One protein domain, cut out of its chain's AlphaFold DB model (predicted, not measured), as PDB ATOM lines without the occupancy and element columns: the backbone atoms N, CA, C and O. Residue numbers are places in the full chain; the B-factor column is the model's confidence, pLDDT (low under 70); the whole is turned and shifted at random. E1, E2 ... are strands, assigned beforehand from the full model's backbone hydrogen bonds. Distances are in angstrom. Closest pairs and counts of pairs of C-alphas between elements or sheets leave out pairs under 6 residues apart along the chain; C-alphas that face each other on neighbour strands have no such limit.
ATOM      1  N   GLY A 876     -21.817   5.789  36.062       72.50
ATOM      2  CA  GLY A 876     -22.674   6.950  36.285       72.50
ATOM      3  C   GLY A 876     -23.946   6.616  37.065       72.50
ATOM      4  O   GLY A 876     -24.291   5.445  37.219       72.50
ATOM      5  N   ASP A 877     -24.645   7.668  37.496       74.00
ATOM      6  CA  ASP A 877     -25.945   7.587  38.169       74.00
ATOM      7  C   ASP A 877     -27.009   6.882  37.311       74.00
ATOM      8  O   ASP A 877     -26.962   6.903  36.068       74.00
ATOM      9  N   ASP A 878     -28.020   6.331  37.985       76.25
ATOM     10  CA  ASP A 878     -29.229   5.826  37.341       76.25
ATOM     11  C   ASP A 878     -29.896   6.920  36.502       76.25
ATOM     12  O   ASP A 878     -29.995   8.080  36.899       76.25
ATOM     13  N   ARG A 879     -30.372   6.538  35.312       74.75
ATOM     14  CA  ARG A 879     -31.062   7.457  34.403       74.75
ATOM     15  C   ARG A 879     -32.543   7.152  34.368       74.75
ATOM     16  O   ARG A 879     -32.951   6.201  33.700       74.75
ATOM     17  N   LEU A 880     -33.343   7.955  35.059       75.12
ATOM     18  CA  LEU A 880     -34.769   7.707  35.233       75.12
ATOM     19  C   LEU A 880     -35.618   8.722  34.443       75.12
ATOM     20  O   LEU A 880     -35.167   9.735  33.901       75.12
ATOM     21  N   VAL A 881     -36.911   8.422  34.314       71.69
ATOM     22  CA  VAL A 881     -37.882   9.395  33.780       71.69
ATOM     23  C   VAL A 881     -38.198  10.456  34.841       71.69
ATOM     24  O   VAL A 881     -38.424  11.621  34.513       71.69
ATOM     25  N   LEU A 882     -38.195  10.057  36.119       63.78
ATOM     26  CA  LEU A 882     -38.605  10.875  37.264       63.78
ATOM     27  C   LEU A 882     -37.662  12.059  37.533       63.78
ATOM     28  O   LEU A 882     -38.109  13.132  37.936       63.78
ATOM     29  N   ASP A 883     -36.372  11.880  37.273       58.75
ATOM     30  CA  ASP A 883     -35.301  12.867  37.437       58.75
ATOM     31  C   ASP A 883     -34.969  13.612  36.123       58.75
ATOM     32  O   ASP A 883     -34.127  14.512  36.107       58.75
ATOM     33  N   ASN A 884     -35.676  13.301  35.027       66.50
ATOM     34  CA  ASN A 884     -35.506  13.908  33.703       66.50
ATOM     35  C   ASN A 884     -34.066  13.765  33.151       66.50
ATOM     36  O   ASN A 884     -33.576  14.657  32.448       66.50
ATOM     37  N   THR A 885     -33.396  12.649  33.471       69.56
ATOM     38  CA  THR A 885     -32.042  12.300  32.996       69.56
ATOM     39  C   THR A 885     -32.040  11.202  31.918       69.56
ATOM     40  O   THR A 885     -30.994  10.936  31.311       69.56
ATOM     41  N   VAL A 886     -33.202  10.599  31.623       76.94
ATOM     42  CA  VAL A 886     -33.363   9.594  30.560       76.94
ATOM     43  C   VAL A 886     -33.036  10.152  29.168       76.94
ATOM     44  O   VAL A 886     -33.315  11.309  28.840       76.94
ATOM     45  N   ALA A 887     -32.446   9.307  28.325       73.19
ATOM     46  CA  ALA A 887     -32.239   9.610  26.913       73.19
ATOM     47  C   ALA A 887     -33.561   9.502  26.132       73.19
ATOM     48  O   ALA A 887     -34.455   8.759  26.533       73.19
ATOM     49  N   CYS A 888     -33.717  10.254  25.039       77.31
ATOM     50  CA  CYS A 888     -34.907  10.116  24.198       77.31
ATOM     51  C   CYS A 888     -34.850   8.811  23.391       77.31
ATOM     52  O   CYS A 888     -33.781   8.246  23.173       77.31
ATOM     53  N   GLU A 889     -36.006   8.359  22.902       72.56
ATOM     54  CA  GLU A 889     -36.073   7.263  21.934       72.56
ATOM     55  C   GLU A 889     -35.121   7.556  20.752       72.56
ATOM     56  O   GLU A 889     -35.079   8.683  20.252       72.56
ATOM     57  N   ASP A 890     -34.333   6.553  20.350       74.50
ATOM     58  CA  ASP A 890     -33.237   6.607  19.362       74.50
ATOM     59  C   ASP A 890     -31.919   7.295  19.789       74.50
ATOM     60  O   ASP A 890     -30.940   7.257  19.029       74.50
ATOM     61  N   ASP A 891     -31.829   7.885  20.985       82.56
ATOM     62  CA  ASP A 891     -30.552   8.391  21.494       82.56
ATOM     63  C   ASP A 891     -29.640   7.234  21.936       82.56
ATOM     64  O   ASP A 891     -30.055   6.278  22.589       82.56
ATOM     65  N   VAL A 892     -28.351   7.336  21.601       83.81
ATOM     66  CA  VAL A 892     -27.335   6.379  22.060       83.81
ATOM     67  C   VAL A 892     -26.665   6.923  23.313       83.81
ATOM     68  O   VAL A 892     -26.006   7.964  23.264       83.81
ATOM     69  N   VAL A 893     -26.772   6.185  24.414       85.19
ATOM     70  CA  VAL A 893     -26.038   6.468  25.651       85.19
ATOM     71  C   VAL A 893     -24.827   5.555  25.729       85.19
ATOM     72  O   VAL A 893     -24.960   4.337  25.782       85.19
ATOM     73  N   THR A 894     -23.631   6.135  25.754       87.25
ATOM     74  CA  THR A 894     -22.413   5.376  26.051       87.25
ATOM     75  C   THR A 894     -22.198   5.348  27.557       87.25
ATOM     76  O   THR A 894     -21.960   6.393  28.162       87.25
ATOM     77  N   LEU A 895     -22.262   4.157  28.141       86.31
ATOM     78  CA  LEU A 895     -21.782   3.875  29.487       86.31
ATOM     79  C   LEU A 895     -20.290   3.557  29.402       86.31
ATOM     80  O   LEU A 895     -19.862   2.809  28.520       86.31
ATOM     81  N   GLU A 896     -19.493   4.112  30.303       81.19
ATOM     82  CA  GLU A 896     -18.049   3.898  30.370       81.19
ATOM     83  C   GLU A 896     -17.668   3.648  31.826       81.19
ATOM     84  O   GLU A 896     -17.971   4.463  32.681       81.19
ATOM     85  N   VAL A 897     -17.024   2.512  32.104       75.31
ATOM     86  CA  VAL A 897     -16.663   2.101  33.473       75.31
ATOM     87  C   VAL A 897     -15.480   2.920  33.996       75.31
ATOM     88  O   VAL A 897     -15.390   3.235  35.174       75.31
ATOM     89  N   PHE A 898     -14.529   3.271  33.132       72.25
ATOM     90  CA  PHE A 898     -13.326   4.005  33.521       72.25
ATOM     91  C   PHE A 898     -13.230   5.287  32.704       72.25
ATOM     92  O   PHE A 898     -13.150   5.183  31.488       72.25
ATOM     93  N   ASN A 899     -13.117   6.457  33.344       61.03
ATOM     94  CA  ASN A 899     -12.795   7.740  32.695       61.03
ATOM     95  C   ASN A 899     -11.364   7.730  32.088       61.03
ATOM     96  O   ASN A 899     -10.478   8.464  32.527       61.03
ATOM     97  N   GLY A 900     -11.080   6.850  31.117       61.28
ATOM     98  CA  GLY A 900      -9.735   6.615  30.592       61.28
ATOM     99  C   GLY A 900      -9.502   5.234  29.965       61.28
ATOM    100  O   GLY A 900     -10.222   4.779  29.084       61.28
ATOM    101  N   GLN A 901      -8.384   4.588  30.318       63.22
ATOM    102  CA  GLN A 901      -8.039   3.249  29.827       63.22
ATOM    103  C   GLN A 901      -8.162   2.235  30.964       63.22
ATOM    104  O   GLN A 901      -7.555   2.454  32.014       63.22
ATOM    105  N   PRO A 902      -8.874   1.114  30.756       66.81
ATOM    106  CA  PRO A 902      -9.044   0.110  31.792       66.81
ATOM    107  C   PRO A 902      -7.679  -0.465  32.208       66.81
ATOM    108  O   PRO A 902      -6.846  -0.762  31.336       66.81
ATOM    109  N   PRO A 903      -7.420  -0.655  33.514       65.56
ATOM    110  CA  PRO A 903      -6.177  -1.258  33.976       65.56
ATOM    111  C   PRO A 903      -5.991  -2.675  33.412       65.56
ATOM    112  O   PRO A 903      -6.943  -3.420  33.163       65.56
ATOM    113  N   THR A 904      -4.739  -3.096  33.223       66.25
ATOM    114  CA  THR A 904      -4.439  -4.454  32.745       66.25
ATOM    115  C   THR A 904      -4.905  -5.511  33.745       66.25
ATOM    116  O   THR A 904      -4.407  -5.539  34.866       66.25
ATOM    117  N   GLY A 905      -5.778  -6.427  33.310       68.00
ATOM    118  CA  GLY A 905      -6.249  -7.565  34.112       68.00
ATOM    119  C   GLY A 905      -7.743  -7.551  34.442       68.00
ATOM    120  O   GLY A 905      -8.242  -8.564  34.918       68.00
ATOM    121  N   PHE A 906      -8.452  -6.460  34.142       71.25
ATOM    122  CA  PHE A 906      -9.905  -6.374  34.290       71.25
ATOM    123  C   PHE A 906     -10.635  -7.097  33.148       71.25
ATOM    124  O   PHE A 906     -10.185  -7.096  31.998       71.25
ATOM    125  N   THR A 907     -11.774  -7.705  33.472       76.81
ATOM    126  CA  THR A 907     -12.719  -8.303  32.517       76.81
ATOM    127  C   THR A 907     -14.103  -7.726  32.765       76.81
ATOM    128  O   THR A 907     -14.484  -7.583  33.921       76.81
ATOM    129  N   PHE A 908     -14.854  -7.447  31.701       82.38
ATOM    130  CA  PHE A 908     -16.174  -6.819  31.781       82.38
ATOM    131  C   PHE A 908     -17.258  -7.777  31.293       82.38
ATOM    132  O   PHE A 908     -17.013  -8.586  30.393       82.38
ATOM    133  N   GLN A 909     -18.449  -7.661  31.874       86.44
ATOM    134  CA  GLN A 909     -19.658  -8.348  31.440       86.44
ATOM    135  C   GLN A 909     -20.843  -7.429  31.717       86.44
ATOM    136  O   GLN A 909     -21.140  -7.150  32.873       86.44
ATOM    137  N   TRP A 910     -21.503  -6.972  30.659       87.62
ATOM    138  CA  TRP A 910     -22.723  -6.178  30.779       87.62
ATOM    139  C   TRP A 910     -23.945  -7.090  30.875       87.62
ATOM    140  O   TRP A 910     -23.978  -8.149  30.240       87.62
ATOM    141  N   THR A 911     -24.943  -6.695  31.660       87.81
ATOM    142  CA  THR A 911     -26.219  -7.407  31.806       87.81
ATOM    143  C   THR A 911     -27.383  -6.466  31.508       87.81
ATOM    144  O   THR A 911     -27.314  -5.280  31.807       87.81
ATOM    145  N   GLN A 912     -28.458  -7.005  30.938       85.62
ATOM    146  CA  GLN A 912     -29.756  -6.345  30.784       85.62
ATOM    147  C   GLN A 912     -30.784  -7.214  31.513       85.62
ATOM    148  O   GLN A 912     -30.826  -8.422  31.275       85.62
ATOM    149  N   ASP A 913     -31.536  -6.637  32.456       82.69
ATOM    150  CA  ASP A 913     -32.507  -7.357  33.301       82.69
ATOM    151  C   ASP A 913     -31.918  -8.627  33.963       82.69
ATOM    152  O   ASP A 913     -32.521  -9.699  34.000       82.69
ATOM    153  N   GLY A 914     -30.668  -8.532  34.437       80.31
ATOM    154  CA  GLY A 914     -29.938  -9.646  35.058       80.31
ATOM    155  C   GLY A 914     -29.382 -10.698  34.084       80.31
ATOM    156  O   GLY A 914     -28.679 -11.616  34.511       80.31
ATOM    157  N   VAL A 915     -29.627 -10.569  32.776       86.56
ATOM    158  CA  VAL A 915     -29.133 -11.490  31.743       86.56
ATOM    159  C   VAL A 915     -27.894 -10.911  31.053       86.56
ATOM    160  O   VAL A 915     -27.936  -9.780  30.576       86.56
ATOM    161  N   PRO A 916     -26.779 -11.657  30.939       89.06
ATOM    162  CA  PRO A 916     -25.597 -11.187  30.222       89.06
ATOM    163  C   PRO A 916     -25.859 -10.827  28.761       89.06
ATOM    164  O   PRO A 916     -26.377 -11.654  28.010       89.06
ATOM    165  N   ILE A 917     -25.396  -9.650  28.340       89.56
ATOM    166  CA  ILE A 917     -25.442  -9.196  26.950       89.56
ATOM    167  C   ILE A 917     -24.310  -9.897  26.174       89.56
ATOM    168  O   ILE A 917     -23.124  -9.664  26.445       89.56
ATOM    169  N   PRO A 918     -24.615 -10.805  25.226       88.56
ATOM    170  CA  PRO A 918     -23.584 -11.604  24.574       88.56
ATOM    171  C   PRO A 918     -22.630 -10.754  23.726       88.56
ATOM    172  O   PRO A 918     -23.041 -10.117  22.764       88.56
ATOM    173  N   GLY A 919     -21.331 -10.828  24.026       86.62
ATOM    174  CA  GLY A 919     -20.278 -10.152  23.255       86.62
ATOM    175  C   GLY A 919     -19.867  -8.781  23.794       86.62
ATOM    176  O   GLY A 919     -18.804  -8.290  23.411       86.62
ATOM    177  N   GLU A 920     -20.625  -8.221  24.737       88.81
ATOM    178  CA  GLU A 920     -20.300  -6.955  25.393       88.81
ATOM    179  C   GLU A 920     -19.337  -7.194  26.565       88.81
ATOM    180  O   GLU A 920     -19.730  -7.350  27.720       88.81
ATOM    181  N   THR A 921     -18.040  -7.277  26.251       87.38
ATOM    182  CA  THR A 921     -16.958  -7.491  27.238       87.38
ATOM    183  C   THR A 921     -15.941  -6.347  27.277       87.38
ATOM    184  O   THR A 921     -14.804  -6.532  27.722       87.38
ATOM    185  N   GLY A 922     -16.301  -5.188  26.727       83.50
ATOM    186  CA  GLY A 922     -15.496  -3.968  26.768       83.50
ATOM    187  C   GLY A 922     -15.785  -3.118  28.005       83.50
ATOM    188  O   GLY A 922     -16.813  -3.280  28.654       83.50
ATOM    189  N   ALA A 923     -14.890  -2.169  28.289       79.94
ATOM    190  CA  ALA A 923     -15.056  -1.179  29.362       79.94
ATOM    191  C   ALA A 923     -16.135  -0.117  29.066       79.94
ATOM    192  O   ALA A 923     -16.367   0.764  29.886       79.94
ATOM    193  N   THR A 924     -16.762  -0.187  27.892       87.50
ATOM    194  CA  THR A 924     -17.821   0.713  27.435       87.50
ATOM    195  C   THR A 924     -18.976  -0.100  26.862       87.50
ATOM    196  O   THR A 924     -18.713  -1.097  26.184       87.50
ATOM    197  N   LEU A 925     -20.208   0.372  27.037       89.12
ATOM    198  CA  LEU A 925     -21.416  -0.165  26.409       89.12
ATOM    199  C   LEU A 925     -22.199   0.971  25.754       89.12
ATOM    200  O   LEU A 925     -22.395   2.015  26.364       89.12
ATOM    201  N   ASN A 926     -22.675   0.766  24.528       88.44
ATOM    202  CA  ASN A 926     -23.633   1.677  23.902       88.44
ATOM    203  C   ASN A 926     -25.044   1.134  24.106       88.44
ATOM    204  O   ASN A 926     -25.387   0.092  23.553       88.44
ATOM    205  N   VAL A 927     -25.847   1.859  24.871       85.69
ATOM    206  CA  VAL A 927     -27.256   1.569  25.115       85.69
ATOM    207  C   VAL A 927     -28.089   2.336  24.092       85.69
ATOM    208  O   VAL A 927     -27.878   3.533  23.895       85.69
ATOM    209  N   THR A 928     -28.997   1.638  23.413       79.00
ATOM    210  CA  THR A 928     -29.871   2.203  22.367       79.00
ATOM    211  C   THR A 928     -31.357   1.971  22.632       79.00
ATOM    212  O   THR A 928     -32.184   2.340  21.806       79.00
ATOM    213  N   GLU A 929     -31.697   1.311  23.738       69.50
ATOM    214  CA  GLU A 929     -33.066   0.980  24.134       69.50
ATOM    215  C   GLU A 929     -33.361   1.655  25.478       69.50
ATOM    216  O   GLU A 929     -32.554   1.575  26.404       69.50
ATOM    217  N   THR A 930     -34.505   2.332  25.572       64.00
ATOM    218  CA  THR A 930     -35.032   2.959  26.794       64.00
ATOM    219  C   THR A 930     -36.289   2.204  27.212       64.00
ATOM    220  O   THR A 930     -37.116   1.907  26.346       64.00
ATOM    221  N   LYS A 931     -36.433   1.884  28.501       55.62
ATOM    222  CA  LYS A 931     -37.607   1.191  29.047       55.62
ATOM    223  C   LYS A 931     -38.478   2.146  29.846       55.62
ATOM    224  O   LYS A 931     -37.890   2.965  30.587       55.62
TER     225      LYS A 931
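AT A GLANCE: This is residues 876 to 931 of the 931 residues of the protein "Choice-of-anchor L domain-containing protein" of Flavobacterium sp. CS20 (UniProt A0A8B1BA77). There is little regular structure here: one small strand hairpin, E1 and E2 side by side, with long winding loops beyond both its ends. Residues 897 to 923 swing out past one end and fold back to E2, while residues 876 to 892 wind round beyond the other end before entering E1. The printed part has 56 residues with two named strands, E1 then E2, antiparallel, and no named helix; the class is all strand, with only 8 residues in named elements. It is elongated, 37 by 24 by 18 A, and only just loose, close to compact, with a radius of gyration of the C-alphas of 12.7 A.

HOW THE PARTS SIT: E1, residues 893 to 896, and E2, residues 924 to 927, form an antiparallel hairpin at 161 degrees between directions. C-alphas 896 and 924 face each other at 4.3 A. N 895 and O 925, 2.8 A, and N 927 and O 893, 2.8 A, are within hydrogen-bond range. Residues 911 to 912 pair with residues 915 to 916, antiparallel.

IN THESE COORDINATES: E1 spans 9.6 A from C-alpha 893 at (-26.038, 6.468, 25.651); E2 spans 9.8 A, ending at C-alpha 927 at (-27.256, 1.569, 25.115).

THE WHOLE: The C-alphas farthest apart, of Leu 882 and Thr 904, are 37.7 A apart. The printed part has no cut. The link from E1 to E2 is long, 27 residues. Mean pLDDT of the printed part is 77.2; residues 882 to 885, 899 to 905 and 929 to 931 are under 70.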